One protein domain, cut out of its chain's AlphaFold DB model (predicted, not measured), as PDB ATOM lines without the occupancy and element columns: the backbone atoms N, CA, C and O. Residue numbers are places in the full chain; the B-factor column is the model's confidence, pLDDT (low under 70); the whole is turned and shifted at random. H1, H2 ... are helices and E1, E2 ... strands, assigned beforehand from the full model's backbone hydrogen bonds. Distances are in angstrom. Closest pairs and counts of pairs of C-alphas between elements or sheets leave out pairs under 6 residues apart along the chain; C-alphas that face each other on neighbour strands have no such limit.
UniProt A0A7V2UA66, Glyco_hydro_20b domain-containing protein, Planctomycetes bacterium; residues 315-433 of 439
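Overview. This is residues 315 to 433 of the 439 residues of the protein "Glyco_hydro_20b domain-containing protein" of Planctomycetes bacterium (UniProt A0A7V2UA66). Look for two lobes side by side: in one, two helices, H1 and H2, run together next to a tiny two-stranded sheet, E1 and E2; in the other, H3 and H4 form a helical hairpin, with the long H5 crossing beside it as an arm. The tail of that arm, residues 427 to 433, sticks out. The printed part has 119 residues, with five named helices and two named strands in the order H1 E1 H2 E2 H3 H4 H5; the sheet, order E1 E2, is parallel, and the class is mostly helix. The whole is compact, with a radius of gyration of the C-alphas of 14.1 A and spans of 39 by 38 by 27 A.

Arrangement. Begin at the sheet, where E1, residues 342 to 344, and E2, residues 369 to 372, run parallel at 24 degrees; N 343 and O 369 are within hydrogen-bond range at 2.9 A, as are N 371 and O 343 at 3.0 A. Between them comes H2, residues 352 to 362; E1, H2 and E2 form a strand-helix-strand unit, two parallel neighbour strands with a helix between, and its crossover is right-handed. The closest C-alphas of H2 and E2 are those of Arg 359 and Ile 370, 7.2 A apart. H1, residues 325 to 337, touches H2, closest at the C-alphas of Pro 325 and Ala 354, 4.1 A; they run the same way at a shallow tilt of 33 degrees, only just short of steep. Move on to H4, residues 396 to 408, the hub, which touches three other helices. H1, with residues 334 to 335 alone, only just touches it, with 3 pairs of C-alphas within 8 A, the closest Ala 335 and Leu 400 at 6.2 A. H3, residues 382 to 392, forms a hairpin with H4, opposite ways at a shallow tilt of 23 degrees, the C-alphas of Ala 387 and Ala 399 closest at 4.0 A. H5, residues 415 to 431, only just touches H4, with 3 pairs within 8 A, the closest C-alphas being those of Phe 398 and Phe 422 at 7.0 A, at a steep tilt of 49 degrees, opposite ways. H2 and H4 are apart. In H1, H2, H3, H4 and H5 every O i to N i+4 pair is within hydrogen-bond range.

Along the chain. Find C-alpha 325 at (-15.428, -49.979, -39.645); from there H1 runs 18.5 A to residue 337. E1 spans 6.6 A, H2 15.1 A, E2 5.9 A, H3 15.5 A and H4 17.9 A. H5 runs 24.3 A from C-alpha 415 to C-alpha 431 at (4.309, -65.055, -28.327).

Size, cuts and confidence. The C-alphas farthest apart, those of Glu 352 and Asp 414, are 39.2 A apart. The printed part has no cut, and no link between named elements is long. Confidence is low, with pLDDT under 70, at residues 365 to 370, 373 to 380, 409 to 413 and 427 to 433.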
ATOM      1  N   VAL A 315     -16.536 -65.819 -48.417       88.06
ATOM      2  CA  VAL A 315     -17.003 -65.846 -47.024       88.06
ATOM      3  C   VAL A 315     -18.528 -66.008 -47.029       88.06
ATOM      4  O   VAL A 315     -19.205 -65.180 -47.653       88.06
ATOM      5  N   PRO A 316     -19.078 -67.044 -46.377       85.88
ATOM      6  CA  PRO A 316     -20.495 -67.358 -46.459       85.88
ATOM      7  C   PRO A 316     -21.311 -66.419 -45.555       85.88
ATOM      8  O   PRO A 316     -20.759 -65.707 -44.714       85.88
ATOM      9  N   ALA A 317     -22.631 -66.370 -45.744       87.12
ATOM     10  CA  ALA A 317     -23.498 -65.386 -45.084       87.12
ATOM     11  C   ALA A 317     -23.572 -65.561 -43.557       87.12
ATOM     12  O   ALA A 317     -23.935 -64.624 -42.842       87.12
ATOM     13  N   GLU A 318     -23.246 -66.749 -43.072       85.94
ATOM     14  CA  GLU A 318     -23.220 -67.164 -41.676       85.94
ATOM     15  C   GLU A 318     -22.029 -66.542 -40.931       85.94
ATOM     16  O   GLU A 318     -22.139 -66.221 -39.748       85.94
ATOM     17  N   LEU A 319     -20.914 -66.288 -41.627       87.38
ATOM     18  CA  LEU A 319     -19.744 -65.606 -41.072       87.38
ATOM     19  C   LEU A 319     -19.926 -64.091 -41.217       87.38
ATOM     20  O   LEU A 319     -19.477 -63.477 -42.186       87.38
ATOM     21  N   LYS A 320     -20.609 -63.481 -40.242       89.75
ATOM     22  CA  LYS A 320     -20.887 -62.038 -40.241       89.75
ATOM     23  C   LYS A 320     -19.608 -61.215 -40.143       89.75
ATOM     24  O   LYS A 320     -18.779 -61.422 -39.259       89.75
ATOM     25  N   VAL A 321     -19.493 -60.230 -41.028       91.88
ATOM     26  CA  VAL A 321     -18.469 -59.195 -40.923       91.88
ATOM     27  C   VAL A 321     -18.877 -58.216 -39.809       91.88
ATOM     28  O   VAL A 321     -20.050 -57.833 -39.754       91.88
ATOM     29  N   PRO A 322     -17.946 -57.796 -38.931       93.00
ATOM     30  CA  PRO A 322     -18.228 -56.811 -37.890       93.00
ATOM     31  C   PRO A 322     -18.826 -55.511 -38.439       93.00
ATOM     32  O   PRO A 322     -18.485 -55.067 -39.537       93.00
ATOM     33  N   ALA A 323     -19.719 -54.890 -37.665       94.38
ATOM     34  CA  ALA A 323     -20.364 -53.628 -38.035       94.38
ATOM     35  C   ALA A 323     -19.484 -52.395 -37.771       94.38
ATOM     36  O   ALA A 323     -19.759 -51.335 -38.330       94.38
ATOM     37  N   GLU A 324     -18.440 -52.528 -36.950       96.00
ATOM     38  CA  GLU A 324     -17.474 -51.460 -36.706       96.00
ATOM     39  C   GLU A 324     -16.479 -51.344 -37.875       96.00
ATOM     40  O   GLU A 324     -15.905 -52.359 -38.285       96.00
ATOM     41  N   PRO A 325     -16.228 -50.140 -38.429       94.44
ATOM     42  CA  PRO A 325     -15.428 -49.979 -39.645       94.44
ATOM     43  C   PRO A 325     -14.017 -50.572 -39.561       94.44
ATOM     44  O   PRO A 325     -13.569 -51.259 -40.482       94.44
ATOM     45  N   GLU A 326     -13.306 -50.328 -38.459       92.56
ATOM     46  CA  GLU A 326     -11.950 -50.853 -38.276       92.56
ATOM     47  C   GLU A 326     -11.934 -52.377 -38.150       92.56
ATOM     48  O   GLU A 326     -11.033 -53.038 -38.666       92.56
ATOM     49  N   GLU A 327     -12.927 -52.946 -37.472       91.75
ATOM     50  CA  GLU A 327     -13.053 -54.390 -37.317       91.75
ATOM     51  C   GLU A 327     -13.438 -55.062 -38.637       91.75
ATOM     52  O   GLU A 327     -12.914 -56.130 -38.949       91.75
ATOM     53  N   ALA A 328     -14.267 -54.412 -39.458       92.19
ATOM     54  CA  ALA A 328     -14.603 -54.870 -40.802       92.19
ATOM     55  C   ALA A 328     -13.362 -54.918 -41.713       92.19
ATOM     56  O   ALA A 328     -13.141 -55.894 -42.432       92.19
ATOM     57  N   GLU A 329     -12.493 -53.906 -41.651       91.19
ATOM     58  CA  GLU A 329     -11.213 -53.935 -42.366       91.19
ATOM     59  C   GLU A 329     -10.285 -55.042 -41.843       91.19
ATOM     60  O   GLU A 329      -9.661 -55.749 -42.639       91.19
ATOM     61  N   ARG A 330     -10.184 -55.218 -40.518       89.50
ATOM     62  CA  ARG A 330      -9.389 -56.307 -39.919       89.50
ATOM     63  C   ARG A 330      -9.909 -57.673 -40.360       89.50
ATOM     64  O   ARG A 330      -9.105 -58.531 -40.720       89.50
ATOM     65  N   PHE A 331     -11.231 -57.852 -40.394       91.44
ATOM     66  CA  PHE A 331     -11.884 -59.044 -40.929       91.44
ATOM     67  C   PHE A 331     -11.469 -59.279 -42.381       91.44
ATOM     68  O   PHE A 331     -11.058 -60.383 -42.731       91.44
ATOM     69  N   LEU A 332     -11.520 -58.244 -43.224       90.25
ATOM     70  CA  LEU A 332     -11.165 -58.371 -44.631       90.25
ATOM     71  C   LEU A 332      -9.698 -58.778 -44.823       90.25
ATOM     72  O   LEU A 332      -9.406 -59.696 -45.590       90.25
ATOM     73  N   LYS A 333      -8.778 -58.141 -44.090       88.81
ATOM     74  CA  LYS A 333      -7.350 -58.498 -44.103       88.81
ATOM     75  C   LYS A 333      -7.130 -59.948 -43.680       88.81
ATOM     76  O   LYS A 333      -6.290 -60.638 -44.252       88.81
ATOM     77  N   LEU A 334      -7.891 -60.417 -42.693       89.75
ATOM     78  CA  LEU A 334      -7.824 -61.790 -42.211       89.75
ATOM     79  C   LEU A 334      -8.395 -62.798 -43.220       89.75
ATOM     80  O   LEU A 334      -7.791 -63.842 -43.439       89.75
ATOM     81  N   ALA A 335      -9.510 -62.483 -43.877       91.75
ATOM     82  CA  ALA A 335     -10.064 -63.311 -44.947       91.75
ATOM     83  C   ALA A 335      -9.085 -63.421 -46.130       91.75
ATOM     84  O   ALA A 335      -8.805 -64.521 -46.612       91.75
ATOM     85  N   ALA A 336      -8.482 -62.297 -46.532       90.38
ATOM     86  CA  ALA A 336      -7.458 -62.257 -47.571       90.38
ATOM     87  C   ALA A 336      -6.201 -63.054 -47.182       90.38
ATOM     88  O   ALA A 336      -5.607 -63.719 -48.028       90.38
ATOM     89  N   ARG A 337      -5.817 -63.060 -45.897       90.44
ATOM     90  CA  ARG A 337      -4.693 -63.865 -45.396       90.44
ATOM     91  C   ARG A 337      -4.871 -65.359 -45.664       90.44
ATOM     92  O   ARG A 337      -3.888 -66.031 -45.973       90.44
ATOM     93  N   TYR A 338      -6.105 -65.850 -45.589       91.94
ATOM     94  CA  TYR A 338      -6.466 -67.227 -45.929       91.94
ATOM     95  C   TYR A 338      -6.960 -67.377 -47.375       91.94
ATOM     96  O   TYR A 338      -7.552 -68.384 -47.735       91.94
ATOM     97  N   LYS A 339      -6.676 -66.393 -48.236       92.19
ATOM     98  CA  LYS A 339      -6.919 -66.443 -49.682       92.19
ATOM     99  C   LYS A 339      -8.395 -66.599 -50.089       92.19
ATOM    100  O   LYS A 339      -8.701 -67.106 -51.176       92.19
ATOM    101  N   LEU A 340      -9.311 -66.137 -49.235       90.62
ATOM    102  CA  LEU A 340     -10.718 -65.945 -49.590       90.62
ATOM    103  C   LEU A 340     -10.837 -64.717 -50.499       90.62
ATOM    104  O   LEU A 340     -10.279 -63.664 -50.192       90.62
ATOM    105  N   ASN A 341     -11.556 -64.858 -51.612       88.88
ATOM    106  CA  ASN A 341     -11.614 -63.854 -52.678       88.88
ATOM    107  C   ASN A 341     -12.982 -63.164 -52.821       88.88
ATOM    108  O   ASN A 341     -13.236 -62.419 -53.769       88.88
ATOM    109  N   GLY A 342     -13.887 -63.367 -51.866       88.88
ATOM    110  CA  GLY A 342     -15.151 -62.644 -51.835       88.88
ATOM    111  C   GLY A 342     -15.829 -62.674 -50.478       88.88
ATOM    112  O   GLY A 342     -15.498 -63.490 -49.621       88.88
ATOM    113  N   ILE A 343     -16.810 -61.793 -50.308       89.56
ATOM    114  CA  ILE A 343     -17.706 -61.758 -49.153       89.56
ATOM    115  C   ILE A 343     -19.139 -61.824 -49.670       89.56
ATOM    116  O   ILE A 343     -19.537 -61.007 -50.504       89.56
ATOM    117  N   ALA A 344     -19.916 -62.797 -49.189       88.94
ATOM    118  CA  ALA A 344     -21.309 -62.946 -49.585       88.94
ATOM    119  C   ALA A 344     -22.125 -61.721 -49.158       88.94
ATOM    120  O   ALA A 344     -21.931 -61.187 -48.065       88.94
ATOM    121  N   ARG A 345     -23.098 -61.306 -49.978       87.81
ATOM    122  CA  ARG A 345     -23.975 -60.159 -49.660       87.81
ATOM    123  C   ARG A 345     -24.601 -60.247 -48.263       87.81
ATOM    124  O   ARG A 345     -24.673 -59.242 -47.568       87.81
ATOM    125  N   GLY A 346     -25.009 -61.445 -47.839       87.81
ATOM    126  CA  GLY A 346     -25.610 -61.672 -46.521       87.81
ATOM    127  C   GLY A 346     -24.647 -61.550 -45.331       87.81
ATOM    128  O   GLY A 346     -25.115 -61.448 -44.197       87.81
ATOM    129  N   ALA A 347     -23.330 -61.560 -45.563       89.62
ATOM    130  CA  ALA A 347     -22.306 -61.387 -44.527       89.62
ATOM    131  C   ALA A 347     -21.939 -59.914 -44.285       89.62
ATOM    132  O   ALA A 347     -21.412 -59.583 -43.224       89.62
ATOM    133  N   VAL A 348     -22.205 -59.033 -45.257       91.25
ATOM    134  CA  VAL A 348     -21.858 -57.607 -45.200       91.25
ATOM    135  C   VAL A 348     -22.798 -56.874 -44.230       91.25
ATOM    136  O   VAL A 348     -24.018 -57.024 -44.348       91.25
ATOM    137  N   PRO A 349     -22.283 -56.051 -43.294       92.56
ATOM    138  CA  PRO A 349     -23.113 -55.330 -42.335       92.56
ATOM    139  C   PRO A 349     -24.014 -54.312 -43.039       92.56
ATOM    140  O   PRO A 349     -23.694 -53.814 -44.117       92.56
ATOM    141  N   ALA A 350     -25.138 -53.964 -42.410       92.75
ATOM    142  CA  ALA A 350     -26.021 -52.901 -42.898       92.75
ATOM    143  C   ALA A 350     -25.451 -51.489 -42.655       92.75
ATOM    144  O   ALA A 350     -25.847 -50.550 -43.339       92.75
ATOM    145  N   ALA A 351     -24.531 -51.336 -41.696       95.38
ATOM    146  CA  ALA A 351     -23.916 -50.059 -41.352       95.38
ATOM    147  C   ALA A 351     -23.086 -49.501 -42.523       95.38
ATOM    148  O   ALA A 351     -22.105 -50.119 -42.948       95.38
ATOM    149  N   GLU A 352     -23.447 -48.314 -43.019       93.94
ATOM    150  CA  GLU A 352     -22.811 -47.724 -44.208       93.94
ATOM    151  C   GLU A 352     -21.323 -47.422 -43.987       93.94
ATOM    152  O   GLU A 352     -20.511 -47.649 -44.879       93.94
ATOM    153  N   ALA A 353     -20.933 -47.000 -42.780       94.50
ATOM    154  CA  ALA A 353     -19.532 -46.727 -42.456       94.50
ATOM    155  C   ALA A 353     -18.639 -47.973 -42.610       94.50
ATOM    156  O   ALA A 353     -17.536 -47.884 -43.151       94.50
ATOM    157  N   ALA A 354     -19.119 -49.149 -42.189       93.50
ATOM    158  CA  ALA A 354     -18.387 -50.398 -42.380       93.50
ATOM    159  C   ALA A 354     -18.378 -50.847 -43.842       93.50
ATOM    160  O   ALA A 354     -17.343 -51.298 -44.329       93.50
ATOM    161  N   ARG A 355     -19.488 -50.672 -44.570       91.38
ATOM    162  CA  ARG A 355     -19.538 -50.943 -46.016       91.38
ATOM    163  C   ARG A 355     -18.523 -50.110 -46.781       91.38
ATOM    164  O   ARG A 355     -17.768 -50.656 -47.583       91.38
ATOM    165  N   GLU A 356     -18.471 -48.815 -46.502       91.75
ATOM    166  CA  GLU A 356     -17.526 -47.916 -47.150       91.75
ATOM    167  C   GLU A 356     -16.085 -48.273 -46.793       91.75
ATOM    168  O   GLU A 356     -15.222 -48.362 -47.670       91.75
ATOM    169  N   ARG A 357     -15.821 -48.602 -45.522       91.81
ATOM    170  CA  ARG A 357     -14.485 -49.032 -45.107       91.81
ATOM    171  C   ARG A 357     -14.044 -50.324 -45.794       91.81
ATOM    172  O   ARG A 357     -12.897 -50.402 -46.233       91.81
ATOM    173  N   LEU A 358     -14.943 -51.298 -45.945       89.88
ATOM    174  CA  LEU A 358     -14.688 -52.521 -46.708       89.88
ATOM    175  C   LEU A 358     -14.381 -52.207 -48.175       89.88
ATOM    176  O   LEU A 358     -13.383 -52.707 -48.693       89.88
ATOM    177  N   ARG A 359     -15.189 -51.365 -48.839       87.56
ATOM    178  CA  ARG A 359     -14.980 -50.975 -50.248       87.56
ATOM    179  C   ARG A 359     -13.622 -50.319 -50.459       87.56
ATOM    180  O   ARG A 359     -12.913 -50.692 -51.390       87.56
ATOM    181  N   LEU A 360     -13.236 -49.391 -49.585       88.25
ATOM    182  CA  LEU A 360     -11.929 -48.737 -49.639       88.25
ATOM    183  C   LEU A 360     -10.790 -49.738 -49.425       88.25
ATOM    184  O   LEU A 360      -9.823 -49.741 -50.181       88.25
ATOM    185  N   ALA A 361     -10.911 -50.621 -48.433       85.62
ATOM    186  CA  ALA A 361      -9.899 -51.638 -48.168       85.62
ATOM    187  C   ALA A 361      -9.755 -52.633 -49.338       85.62
ATOM    188  O   ALA A 361      -8.640 -53.013 -49.696       85.62
ATOM    189  N   ALA A 362     -10.863 -52.996 -49.992       83.12
ATOM    190  CA  ALA A 362     -10.879 -53.889 -51.146       83.12
ATOM    191  C   ALA A 362     -10.118 -53.346 -52.367       83.12
ATOM    192  O   ALA A 362      -9.656 -54.136 -53.180       83.12
ATOM    193  N   GLN A 363      -9.913 -52.031 -52.494       78.12
ATOM    194  CA  GLN A 363      -9.141 -51.456 -53.607       78.12
ATOM    195  C   GLN A 363      -7.649 -51.831 -53.565       78.12
ATOM    196  O   GLN A 363      -6.979 -51.837 -54.597       78.12
ATOM    197  N   TYR A 364      -7.124 -52.155 -52.380       71.94
ATOM    198  CA  TYR A 364      -5.709 -52.485 -52.167       71.94
ATOM    199  C   TYR A 364      -5.441 -53.992 -52.099       71.94
ATOM    200  O   TYR A 364      -4.288 -54.427 -52.065       71.94
ATOM    201  N   HIS A 365      -6.505 -54.790 -52.095       67.44
ATOM    202  CA  HIS A 365      -6.462 -56.238 -52.110       67.44
ATOM    203  C   HIS A 365      -6.968 -56.672 -53.488       67.44
ATOM    204  O   HIS A 365      -8.148 -56.492 -53.764       67.44
ATOM    205  N   PRO A 366      -6.123 -57.171 -54.405       54.88
ATOM    206  CA  PRO A 366      -6.612 -57.720 -55.659       54.88
ATOM    207  C   PRO A 366      -7.518 -58.914 -55.326       54.88
ATOM    208  O   PRO A 366      -7.063 -60.011 -55.028       54.88
ATOM    209  N   VAL A 367      -8.819 -58.623 -55.375       57.56
ATOM    210  CA  VAL A 367      -9.990 -59.485 -55.182       57.56
ATOM    211  C   VAL A 367     -10.380 -59.806 -53.730       57.56
ATOM    212  O   VAL A 367     -10.220 -60.926 -53.251       57.56
ATOM    213  N   PRO A 368     -11.085 -58.871 -53.078       58.59
ATOM    214  CA  PRO A 368     -12.281 -59.244 -52.346       58.59
ATOM    215  C   PRO A 368     -13.488 -58.577 -52.997       58.59
ATOM    216  O   PRO A 368     -13.771 -57.396 -52.794       58.59
ATOM    217  N   CYS A 369     -14.214 -59.352 -53.803       62.06
ATOM    218  CA  CYS A 369     -15.533 -58.944 -54.268       62.06
ATOM    219  C   CYS A 369     -16.471 -58.884 -53.059       62.06
ATOM    220  O   CYS A 369     -16.841 -59.917 -52.498       62.06
ATOM    221  N   ILE A 370     -16.834 -57.675 -52.647       65.19
ATOM    222  CA  ILE A 370     -17.849 -57.450 -51.620       65.19
ATOM    223  C   ILE A 370     -19.220 -57.641 -52.274       65.19
ATOM    224  O   ILE A 370     -19.428 -57.223 -53.409       65.19
ATOM    225  N   GLU A 371     -20.139 -58.300 -51.567       71.75
ATOM    226  CA  GLU A 371     -21.489 -58.624 -52.049       71.75
ATOM    227  C   GLU A 371     -21.543 -59.585 -53.247       71.75
ATOM    228  O   GLU A 371     -22.430 -59.495 -54.100       71.75
ATOM    229  N   LYS A 372     -20.633 -60.564 -53.285       75.69
ATOM    230  CA  LYS A 372     -20.727 -61.667 -54.246       75.69
ATOM    231  C   LYS A 372     -21.960 -62.533 -53.940       75.69
ATOM    232  O   LYS A 372     -22.438 -62.574 -52.798       75.69
ATOM    233  N   ALA A 373     -22.502 -63.204 -54.961       64.31
ATOM    234  CA  ALA A 373     -23.525 -64.224 -54.751       64.31
ATOM    235  C   ALA A 373     -23.006 -65.247 -53.732       64.31
ATOM    236  O   ALA A 373     -21.814 -65.567 -53.734       64.31
ATOM    237  N   ALA A 374     -23.878 -65.690 -52.822       58.94
ATOM    238  CA  ALA A 374     -23.486 -66.671 -51.822       58.94
ATOM    239  C   ALA A 374     -22.936 -67.909 -52.546       58.94
ATOM    240  O   ALA A 374     -23.539 -68.338 -53.537       58.94
ATOM    241  N   PRO A 375     -21.796 -68.455 -52.098       60.94
ATOM    242  CA  PRO A 375     -21.321 -69.702 -52.657       60.94
ATOM    243  C   PRO A 375     -22.410 -70.742 -52.402       60.94
ATOM    244  O   PRO A 375     -22.883 -70.905 -51.279       60.94
ATOM    245  N   VAL A 376     -22.843 -71.422 -53.457       49.62
ATOM    246  CA  VAL A 376     -23.645 -72.630 -53.301       49.62
ATOM    247  C   VAL A 376     -22.690 -73.666 -52.726       49.62
ATOM    248  O   VAL A 376     -21.941 -74.276 -53.485       49.62
ATOM    249  N   GLN A 377     -22.628 -73.834 -51.406       58.38
ATOM    250  CA  GLN A 377     -21.897 -74.962 -50.845       58.38
ATOM    251  C   GLN A 377     -22.767 -75.789 -49.915       58.38
ATOM    252  O   GLN A 377     -23.294 -75.330 -48.909       58.38
ATOM    253  N   ALA A 378     -22.913 -77.028 -50.378       47.41
ATOM    254  CA  ALA A 378     -23.596 -78.144 -49.780       47.41
ATOM    255  C   ALA A 378     -23.047 -78.459 -48.388       47.41
ATOM    256  O   ALA A 378     -21.839 -78.408 -48.158       47.41
ATOM    257  N   ASP A 379     -23.950 -78.902 -47.523       49.12
ATOM    258  CA  ASP A 379     -23.768 -79.417 -46.162       49.12
ATOM    259  C   ASP A 379     -22.809 -80.634 -46.016       49.12
ATOM    260  O   ASP A 379     -22.945 -81.435 -45.086       49.12
ATOM    261  N   ALA A 380     -21.844 -80.825 -46.924       63.19
ATOM    262  CA  ALA A 380     -21.092 -82.067 -47.105       63.19
ATOM    263  C   ALA A 380     -19.664 -82.088 -46.513       63.19
ATOM    264  O   ALA A 380     -19.150 -83.183 -46.301       63.19
ATOM    265  N   SER A 381     -19.025 -80.944 -46.221       77.88
ATOM    266  CA  SER A 381     -17.647 -80.912 -45.679       77.88
ATOM    267  C   SER A 381     -17.621 -80.789 -44.142       77.88
ATOM    268  O   SER A 381     -18.205 -79.843 -43.595       77.88
ATOM    269  N   PRO A 382     -16.919 -81.686 -43.419       83.62
ATOM    270  CA  PRO A 382     -16.663 -81.539 -41.986       83.62
ATOM    271  C   PRO A 382     -15.961 -80.228 -41.608       83.62
ATOM    272  O   PRO A 382     -16.271 -79.665 -40.558       83.62
ATOM    273  N   LEU A 383     -15.061 -79.703 -42.449       84.81
ATOM    274  CA  LEU A 383     -14.373 -78.438 -42.175       84.81
ATOM    275  C   LEU A 383     -15.293 -77.228 -42.294       84.81
ATOM    276  O   LEU A 383     -15.150 -76.286 -41.515       84.81
ATOM    277  N   VAL A 384     -16.272 -77.259 -43.202       85.25
ATOM    278  CA  VAL A 384     -17.296 -76.206 -43.275       85.25
ATOM    279  C   VAL A 384     -18.140 -76.197 -42.000       85.25
ATOM    280  O   VAL A 384     -18.338 -75.135 -41.417       85.25
ATOM    281  N   ARG A 385     -18.575 -77.365 -41.503       85.44
ATOM    282  CA  ARG A 385     -19.318 -77.451 -40.227       85.44
ATOM    283  C   ARG A 385     -18.494 -76.911 -39.062       85.44
ATOM    284  O   ARG A 385     -18.963 -76.046 -38.329       85.44
ATOM    285  N   LEU A 386     -17.238 -77.340 -38.964       86.75
ATOM    286  CA  LEU A 386     -16.302 -76.868 -37.947       86.75
ATOM    287  C   LEU A 386     -16.059 -75.352 -38.034       86.75
ATOM    288  O   LEU A 386     -15.925 -74.683 -37.011       86.75
ATOM    289  N   ALA A 387     -16.005 -74.793 -39.247       88.19
ATOM    290  CA  ALA A 387     -15.875 -73.358 -39.454       88.19
ATOM    291  C   ALA A 387     -17.088 -72.593 -38.906       88.19
ATOM    292  O   ALA A 387     -16.915 -71.573 -38.238       88.19
ATOM    293  N   LEU A 388     -18.301 -73.092 -39.162       86.94
ATOM    294  CA  LEU A 388     -19.546 -72.492 -38.677       86.94
ATOM    295  C   LEU A 388     -19.672 -72.586 -37.150       86.94
ATOM    296  O   LEU A 388     -20.011 -71.593 -36.507       86.94
ATOM    297  N   GLU A 389     -19.329 -73.732 -36.557       89.00
ATOM    298  CA  GLU A 389     -19.280 -73.913 -35.098       89.00
ATOM    299  C   GLU A 389     -18.267 -72.957 -34.452       89.00
ATOM    300  O   GLU A 389     -18.592 -72.225 -33.518       89.00
ATOM    301  N   ALA A 390     -17.053 -72.875 -35.007       89.12
ATOM    302  CA  ALA A 390     -16.034 -71.945 -34.535       89.12
ATOM    303  C   ALA A 390     -16.481 -70.480 -34.650       89.12
ATOM    304  O   ALA A 390     -16.178 -69.674 -33.770       89.12
ATOM    305  N   ALA A 391     -17.204 -70.122 -35.714       86.88
ATOM    306  CA  ALA A 391     -17.762 -68.784 -35.871       86.88
ATOM    307  C   ALA A 391     -18.816 -68.479 -34.795       86.88
ATOM    308  O   ALA A 391     -18.776 -67.396 -34.211       86.88
ATOM    309  N   ALA A 392     -19.702 -69.434 -34.488       86.50
ATOM    310  CA  ALA A 392     -20.711 -69.296 -33.435       86.50
ATOM    311  C   ALA A 392     -20.090 -69.109 -32.036       86.50
ATOM    312  O   ALA A 392     -20.644 -68.400 -31.200       86.50
ATOM    313  N   GLU A 393     -18.904 -69.674 -31.802       90.00
ATOM    314  CA  GLU A 393     -18.114 -69.504 -30.574       90.00
ATOM    315  C   GLU A 393     -17.246 -68.228 -30.558       90.00
ATOM    316  O   GLU A 393     -16.466 -68.012 -29.630       90.00
ATOM    317  N   GLY A 394     -17.316 -67.385 -31.595       85.88
ATOM    318  CA  GLY A 394     -16.494 -66.176 -31.711       85.88
ATOM    319  C   GLY A 394     -15.028 -66.434 -32.099       85.88
ATOM    320  O   GLY A 394     -14.210 -65.511 -32.086       85.88
ATOM    321  N   ARG A 395     -14.662 -67.658 -32.501       88.81
ATOM    322  CA  ARG A 395     -13.305 -68.032 -32.948       88.81
ATOM    323  C   ARG A 395     -13.081 -67.701 -34.427       88.81
ATOM    324  O   ARG A 395     -12.736 -68.564 -35.237       88.81
ATOM    325  N   LEU A 396     -13.222 -66.424 -34.781       88.44
ATOM    326  CA  LEU A 396     -13.240 -65.948 -36.170       88.44
ATOM    327  C   LEU A 396     -12.023 -66.379 -37.011       88.44
ATOM    328  O   LEU A 396     -12.175 -66.798 -38.157       88.44
ATOM    329  N   HIS A 397     -10.809 -66.289 -36.461       89.62
ATOM    330  CA  HIS A 397      -9.599 -66.683 -37.192       89.62
ATOM    331  C   HIS A 397      -9.621 -68.161 -37.588       89.62
ATOM    332  O   HIS A 397      -9.211 -68.493 -38.698       89.62
ATOM    333  N   PHE A 398     -10.091 -69.021 -36.682       90.50
ATOM    334  CA  PHE A 398     -10.210 -70.451 -36.928       90.50
ATOM    335  C   PHE A 398     -11.285 -70.716 -37.982       90.50
ATOM    336  O   PHE A 398     -11.051 -71.476 -38.915       90.50
ATOM    337  N   ALA A 399     -12.437 -70.048 -37.863       90.69
ATOM    338  CA  ALA A 399     -13.540 -70.185 -38.804       90.69
ATOM    339  C   ALA A 399     -13.118 -69.857 -40.245       90.69
ATOM    340  O   ALA A 399     -13.332 -70.657 -41.154       90.69
ATOM    341  N   LEU A 400     -12.448 -68.718 -40.453       91.19
ATOM    342  CA  LEU A 400     -11.962 -68.322 -41.779       91.19
ATOM    343  C   LEU A 400     -10.889 -69.277 -42.317       91.19
ATOM    344  O   LEU A 400     -10.900 -69.575 -43.507       91.19
ATOM    345  N   ALA A 401      -9.991 -69.768 -41.459       90.75
ATOM    346  CA  ALA A 401      -8.961 -70.733 -41.836       90.75
ATOM    347  C   ALA A 401      -9.563 -72.077 -42.277       90.75
ATOM    348  O   ALA A 401      -9.207 -72.585 -43.336       90.75
ATOM    349  N   ALA A 402     -10.502 -72.624 -41.498       89.12
ATOM    350  CA  ALA A 402     -11.184 -73.880 -41.806       89.12
ATOM    351  C   ALA A 402     -12.006 -73.787 -43.091       89.12
ATOM    352  O   ALA A 402     -11.916 -74.657 -43.954       89.12
ATOM    353  N   TYR A 403     -12.746 -72.691 -43.249       87.81
ATOM    354  CA  TYR A 403     -13.516 -72.453 -44.458       87.81
ATOM    355  C   TYR A 403     -12.615 -72.281 -45.689       87.81
ATOM    356  O   TYR A 403     -12.900 -72.816 -46.758       87.81
ATOM    357  N   ALA A 404     -11.501 -71.559 -45.548       89.06
ATOM    358  CA  ALA A 404     -10.539 -71.389 -46.625       89.06
ATOM    359  C   ALA A 404      -9.869 -72.701 -47.036       89.06
ATOM    360  O   ALA A 404      -9.733 -72.931 -48.233       89.06
ATOM    361  N   GLU A 405      -9.480 -73.551 -46.083       88.62
ATOM    362  CA  GLU A 405      -8.923 -74.880 -46.372       88.62
ATOM    363  C   GLU A 405      -9.918 -75.699 -47.209       88.62
ATOM    364  O   GLU A 405      -9.571 -76.157 -48.298       88.62
ATOM    365  N   ALA A 406     -11.181 -75.766 -46.766       84.06
ATOM    366  CA  ALA A 406     -12.255 -76.465 -47.474       84.06
ATOM    367  C   ALA A 406     -12.509 -75.904 -48.887       84.06
ATOM    368  O   ALA A 406     -12.820 -76.642 -49.822       84.06
ATOM    369  N   ALA A 407     -12.371 -74.587 -49.065       80.56
ATOM    370  CA  ALA A 407     -12.601 -73.920 -50.343       80.56
ATOM    371  C   ALA A 407     -11.379 -73.953 -51.289       80.56
ATOM    372  O   ALA A 407     -11.534 -73.759 -52.499       80.56
ATOM    373  N   TRP A 408     -10.162 -74.167 -50.773       78.25
ATOM    374  CA  TRP A 408      -8.916 -74.126 -51.551       78.25
ATOM    375  C   TRP A 408      -8.595 -75.464 -52.235       78.25
ATOM    376  O   TRP A 408      -8.080 -75.455 -53.359       78.25
ATOM    377  N   GLY A 409      -8.965 -76.618 -51.664       68.69
ATOM    378  CA  GLY A 409      -8.853 -77.898 -52.378       68.69
ATOM    379  C   GLY A 409      -9.344 -79.157 -51.656       68.69
ATOM    380  O   GLY A 409      -9.839 -79.063 -50.542       68.69
ATOM    381  N   PRO A 410      -9.231 -80.340 -52.304       64.12
ATOM    382  CA  PRO A 410      -9.406 -81.651 -51.669       64.12
ATOM    383  C   PRO A 410      -8.062 -82.344 -51.326       64.12
ATOM    384  O   PRO A 410      -7.057 -82.041 -51.977       64.12
ATOM    385  N   PRO A 411      -8.045 -83.351 -50.417       56.38
ATOM    386  CA  PRO A 411      -9.135 -83.795 -49.544       56.38
ATOM    387  C   PRO A 411      -9.160 -82.991 -48.239       56.38
ATOM    388  O   PRO A 411      -8.101 -82.622 -47.744       56.38
ATOM    389  N   ASP A 412     -10.366 -82.771 -47.699       62.56
ATOM    390  CA  ASP A 412     -10.619 -82.258 -46.344       62.56
ATOM    391  C   ASP A 412      -9.592 -82.866 -45.374       62.56
ATOM    392  O   ASP A 412      -9.708 -84.059 -45.058       62.56
ATOM    393  N   PRO A 413      -8.560 -82.123 -44.922       65.06
ATOM    394  CA  PRO A 413      -7.745 -82.630 -43.840       65.06
ATOM    395  C   PRO A 413      -8.676 -82.887 -42.663       65.06
ATOM    396  O   PRO A 413      -9.609 -82.122 -42.403       65.06
ATOM    397  N   ASP A 414      -8.430 -83.983 -41.953       76.50
ATOM    398  CA  ASP A 414      -9.174 -84.276 -40.738       76.50
ATOM    399  C   ASP A 414      -9.166 -83.029 -39.817       76.50
ATOM    400  O   ASP A 414      -8.103 -82.416 -39.629       76.50
ATOM    401  N   PRO A 415     -10.319 -82.635 -39.244       80.56
ATOM    402  CA  PRO A 415     -10.442 -81.515 -38.316       80.56
ATOM    403  C   PRO A 415      -9.325 -81.396 -37.271       80.56
ATOM    404  O   PRO A 415      -8.889 -80.280 -36.971       80.56
ATOM    405  N   ALA A 416      -8.818 -82.513 -36.730       84.38
ATOM    406  CA  ALA A 416      -7.750 -82.472 -35.731       84.38
ATOM    407  C   ALA A 416      -6.402 -82.038 -36.332       84.38
ATOM    408  O   ALA A 416      -5.640 -81.302 -35.693       84.38
ATOM    409  N   THR A 417      -6.123 -82.428 -37.578       83.88
ATOM    410  CA  THR A 417      -4.937 -81.982 -38.324       83.88
ATOM    411  C   THR A 417      -4.970 -80.474 -38.546       83.88
ATOM    412  O   THR A 417      -3.987 -79.784 -38.254       83.88
ATOM    413  N   LEU A 418      -6.116 -79.943 -38.984       84.25
ATOM    414  CA  LEU A 418      -6.286 -78.502 -39.144       84.25
ATOM    415  C   LEU A 418      -6.137 -77.776 -37.802       84.25
ATOM    416  O   LEU A 418      -5.429 -76.772 -37.727       84.25
ATOM    417  N   ALA A 419      -6.756 -78.284 -36.733       85.31
ATOM    418  CA  ALA A 419      -6.668 -77.666 -35.415       85.31
ATOM    419  C   ALA A 419      -5.222 -77.571 -34.913       85.31
ATOM    420  O   ALA A 419      -4.817 -76.528 -34.395       85.31
ATOM    421  N   LYS A 420      -4.416 -78.615 -35.137       85.19
ATOM    422  CA  LYS A 420      -2.987 -78.618 -34.809       85.19
ATOM    423  C   LYS A 420      -2.206 -77.580 -35.620       85.19
ATOM    424  O   LYS A 420      -1.440 -76.816 -35.034       85.19
ATOM    425  N   ARG A 421      -2.414 -77.521 -36.943       82.56
ATOM    426  CA  ARG A 421      -1.772 -76.529 -37.832       82.56
ATOM    427  C   ARG A 421      -2.148 -75.103 -37.426       82.56
ATOM    428  O   ARG A 421      -1.284 -74.249 -37.252       82.56
ATOM    429  N   PHE A 422      -3.432 -74.852 -37.195       84.19
ATOM    430  CA  PHE A 422      -3.922 -73.538 -36.792       84.19
ATOM    431  C   PHE A 422      -3.402 -73.109 -35.411       84.19
ATOM    432  O   PHE A 422      -3.054 -71.940 -35.222       84.19
ATOM    433  N   ALA A 423      -3.321 -74.038 -34.451       82.25
ATOM    434  CA  ALA A 423      -2.762 -73.770 -33.129       82.25
ATOM    435  C   ALA A 423      -1.288 -73.350 -33.211       82.25
ATOM    436  O   ALA A 423      -0.926 -72.359 -32.577       82.25
ATOM    437  N   ALA A 424      -0.478 -74.020 -34.038       76.12
ATOM    438  CA  ALA A 424       0.919 -73.646 -34.270       76.12
ATOM    439  C   ALA A 424       1.036 -72.206 -34.808       76.12
ATOM    440  O   ALA A 424       1.718 -71.372 -34.214       76.12
ATOM    441  N   ILE A 425       0.258 -71.870 -35.846       72.38
ATOM    442  CA  ILE A 425       0.230 -70.520 -36.441       72.38
ATOM    443  C   ILE A 425      -0.221 -69.458 -35.429       72.38
ATOM    444  O   ILE A 425       0.252 -68.321 -35.455       72.38
ATOM    445  N   SER A 426      -1.184 -69.792 -34.571       74.88
ATOM    446  CA  SER A 426      -1.772 -68.840 -33.624       74.88
ATOM    447  C   SER A 426      -0.890 -68.606 -32.399       74.88
ATOM    448  O   SER A 426      -0.735 -67.457 -31.983       74.88
ATOM    449  N   GLN A 427      -0.284 -69.659 -31.842       66.31
ATOM    450  CA  GLN A 427       0.626 -69.564 -30.696       66.31
ATOM    451  C   GLN A 427       1.915 -68.820 -31.060       66.31
ATOM    452  O   GLN A 427       2.286 -67.891 -30.344       66.31
ATOM    453  N   GLU A 428       2.520 -69.115 -32.220       57.41
ATOM    454  CA  GLU A 428       3.697 -68.373 -32.696       57.41
ATOM    455  C   GLU A 428       3.404 -66.871 -32.853       57.41
ATOM    456  O   GLU A 428       4.266 -66.033 -32.599       57.41
ATOM    457  N   LYS A 429       2.176 -66.490 -33.222       60.38
ATOM    458  CA  LYS A 429       1.788 -65.074 -33.336       60.38
ATOM    459  C   LYS A 429       1.541 -64.403 -31.986       60.38
ATOM    460  O   LYS A 429       1.842 -63.220 -31.846       60.38
ATOM    461  N   ALA A 430       0.991 -65.125 -31.010       58.62
ATOM    462  CA  ALA A 430       0.725 -64.584 -29.679       58.62
ATOM    463  C   ALA A 430       2.024 -64.305 -28.908       58.62
ATOM    464  O   ALA A 430       2.151 -63.248 -28.297       58.62
ATOM    465  N   GLU A 431       3.009 -65.202 -28.998       52.38
ATOM    466  CA  GLU A 431       4.309 -65.055 -28.327       52.38
ATOM    467  C   GLU A 431       5.200 -63.964 -28.952       52.38
ATOM    468  O   GLU A 431       6.078 -63.422 -28.280       52.38
ATOM    469  N   ASN A 432       4.956 -63.607 -30.220       47.94
ATOM    470  CA  ASN A 432       5.697 -62.572 -30.950       47.94
ATOM    471  C   ASN A 432       5.072 -61.173 -30.879       47.94
ATOM    472  O   ASN A 432       5.695 -60.212 -31.337       47.94
ATOM    473  N   ARG A 433       3.882 -61.011 -30.280       46.56
ATOM    474  CA  ARG A 433       3.491 -59.696 -29.765       46.56
ATOM    475  C   ARG A 433       4.393 -59.423 -28.569       46.56
ATOM    476  O   ARG A 433       4.149 -59.936 -27.481       46.56
TER     477      ARG A 433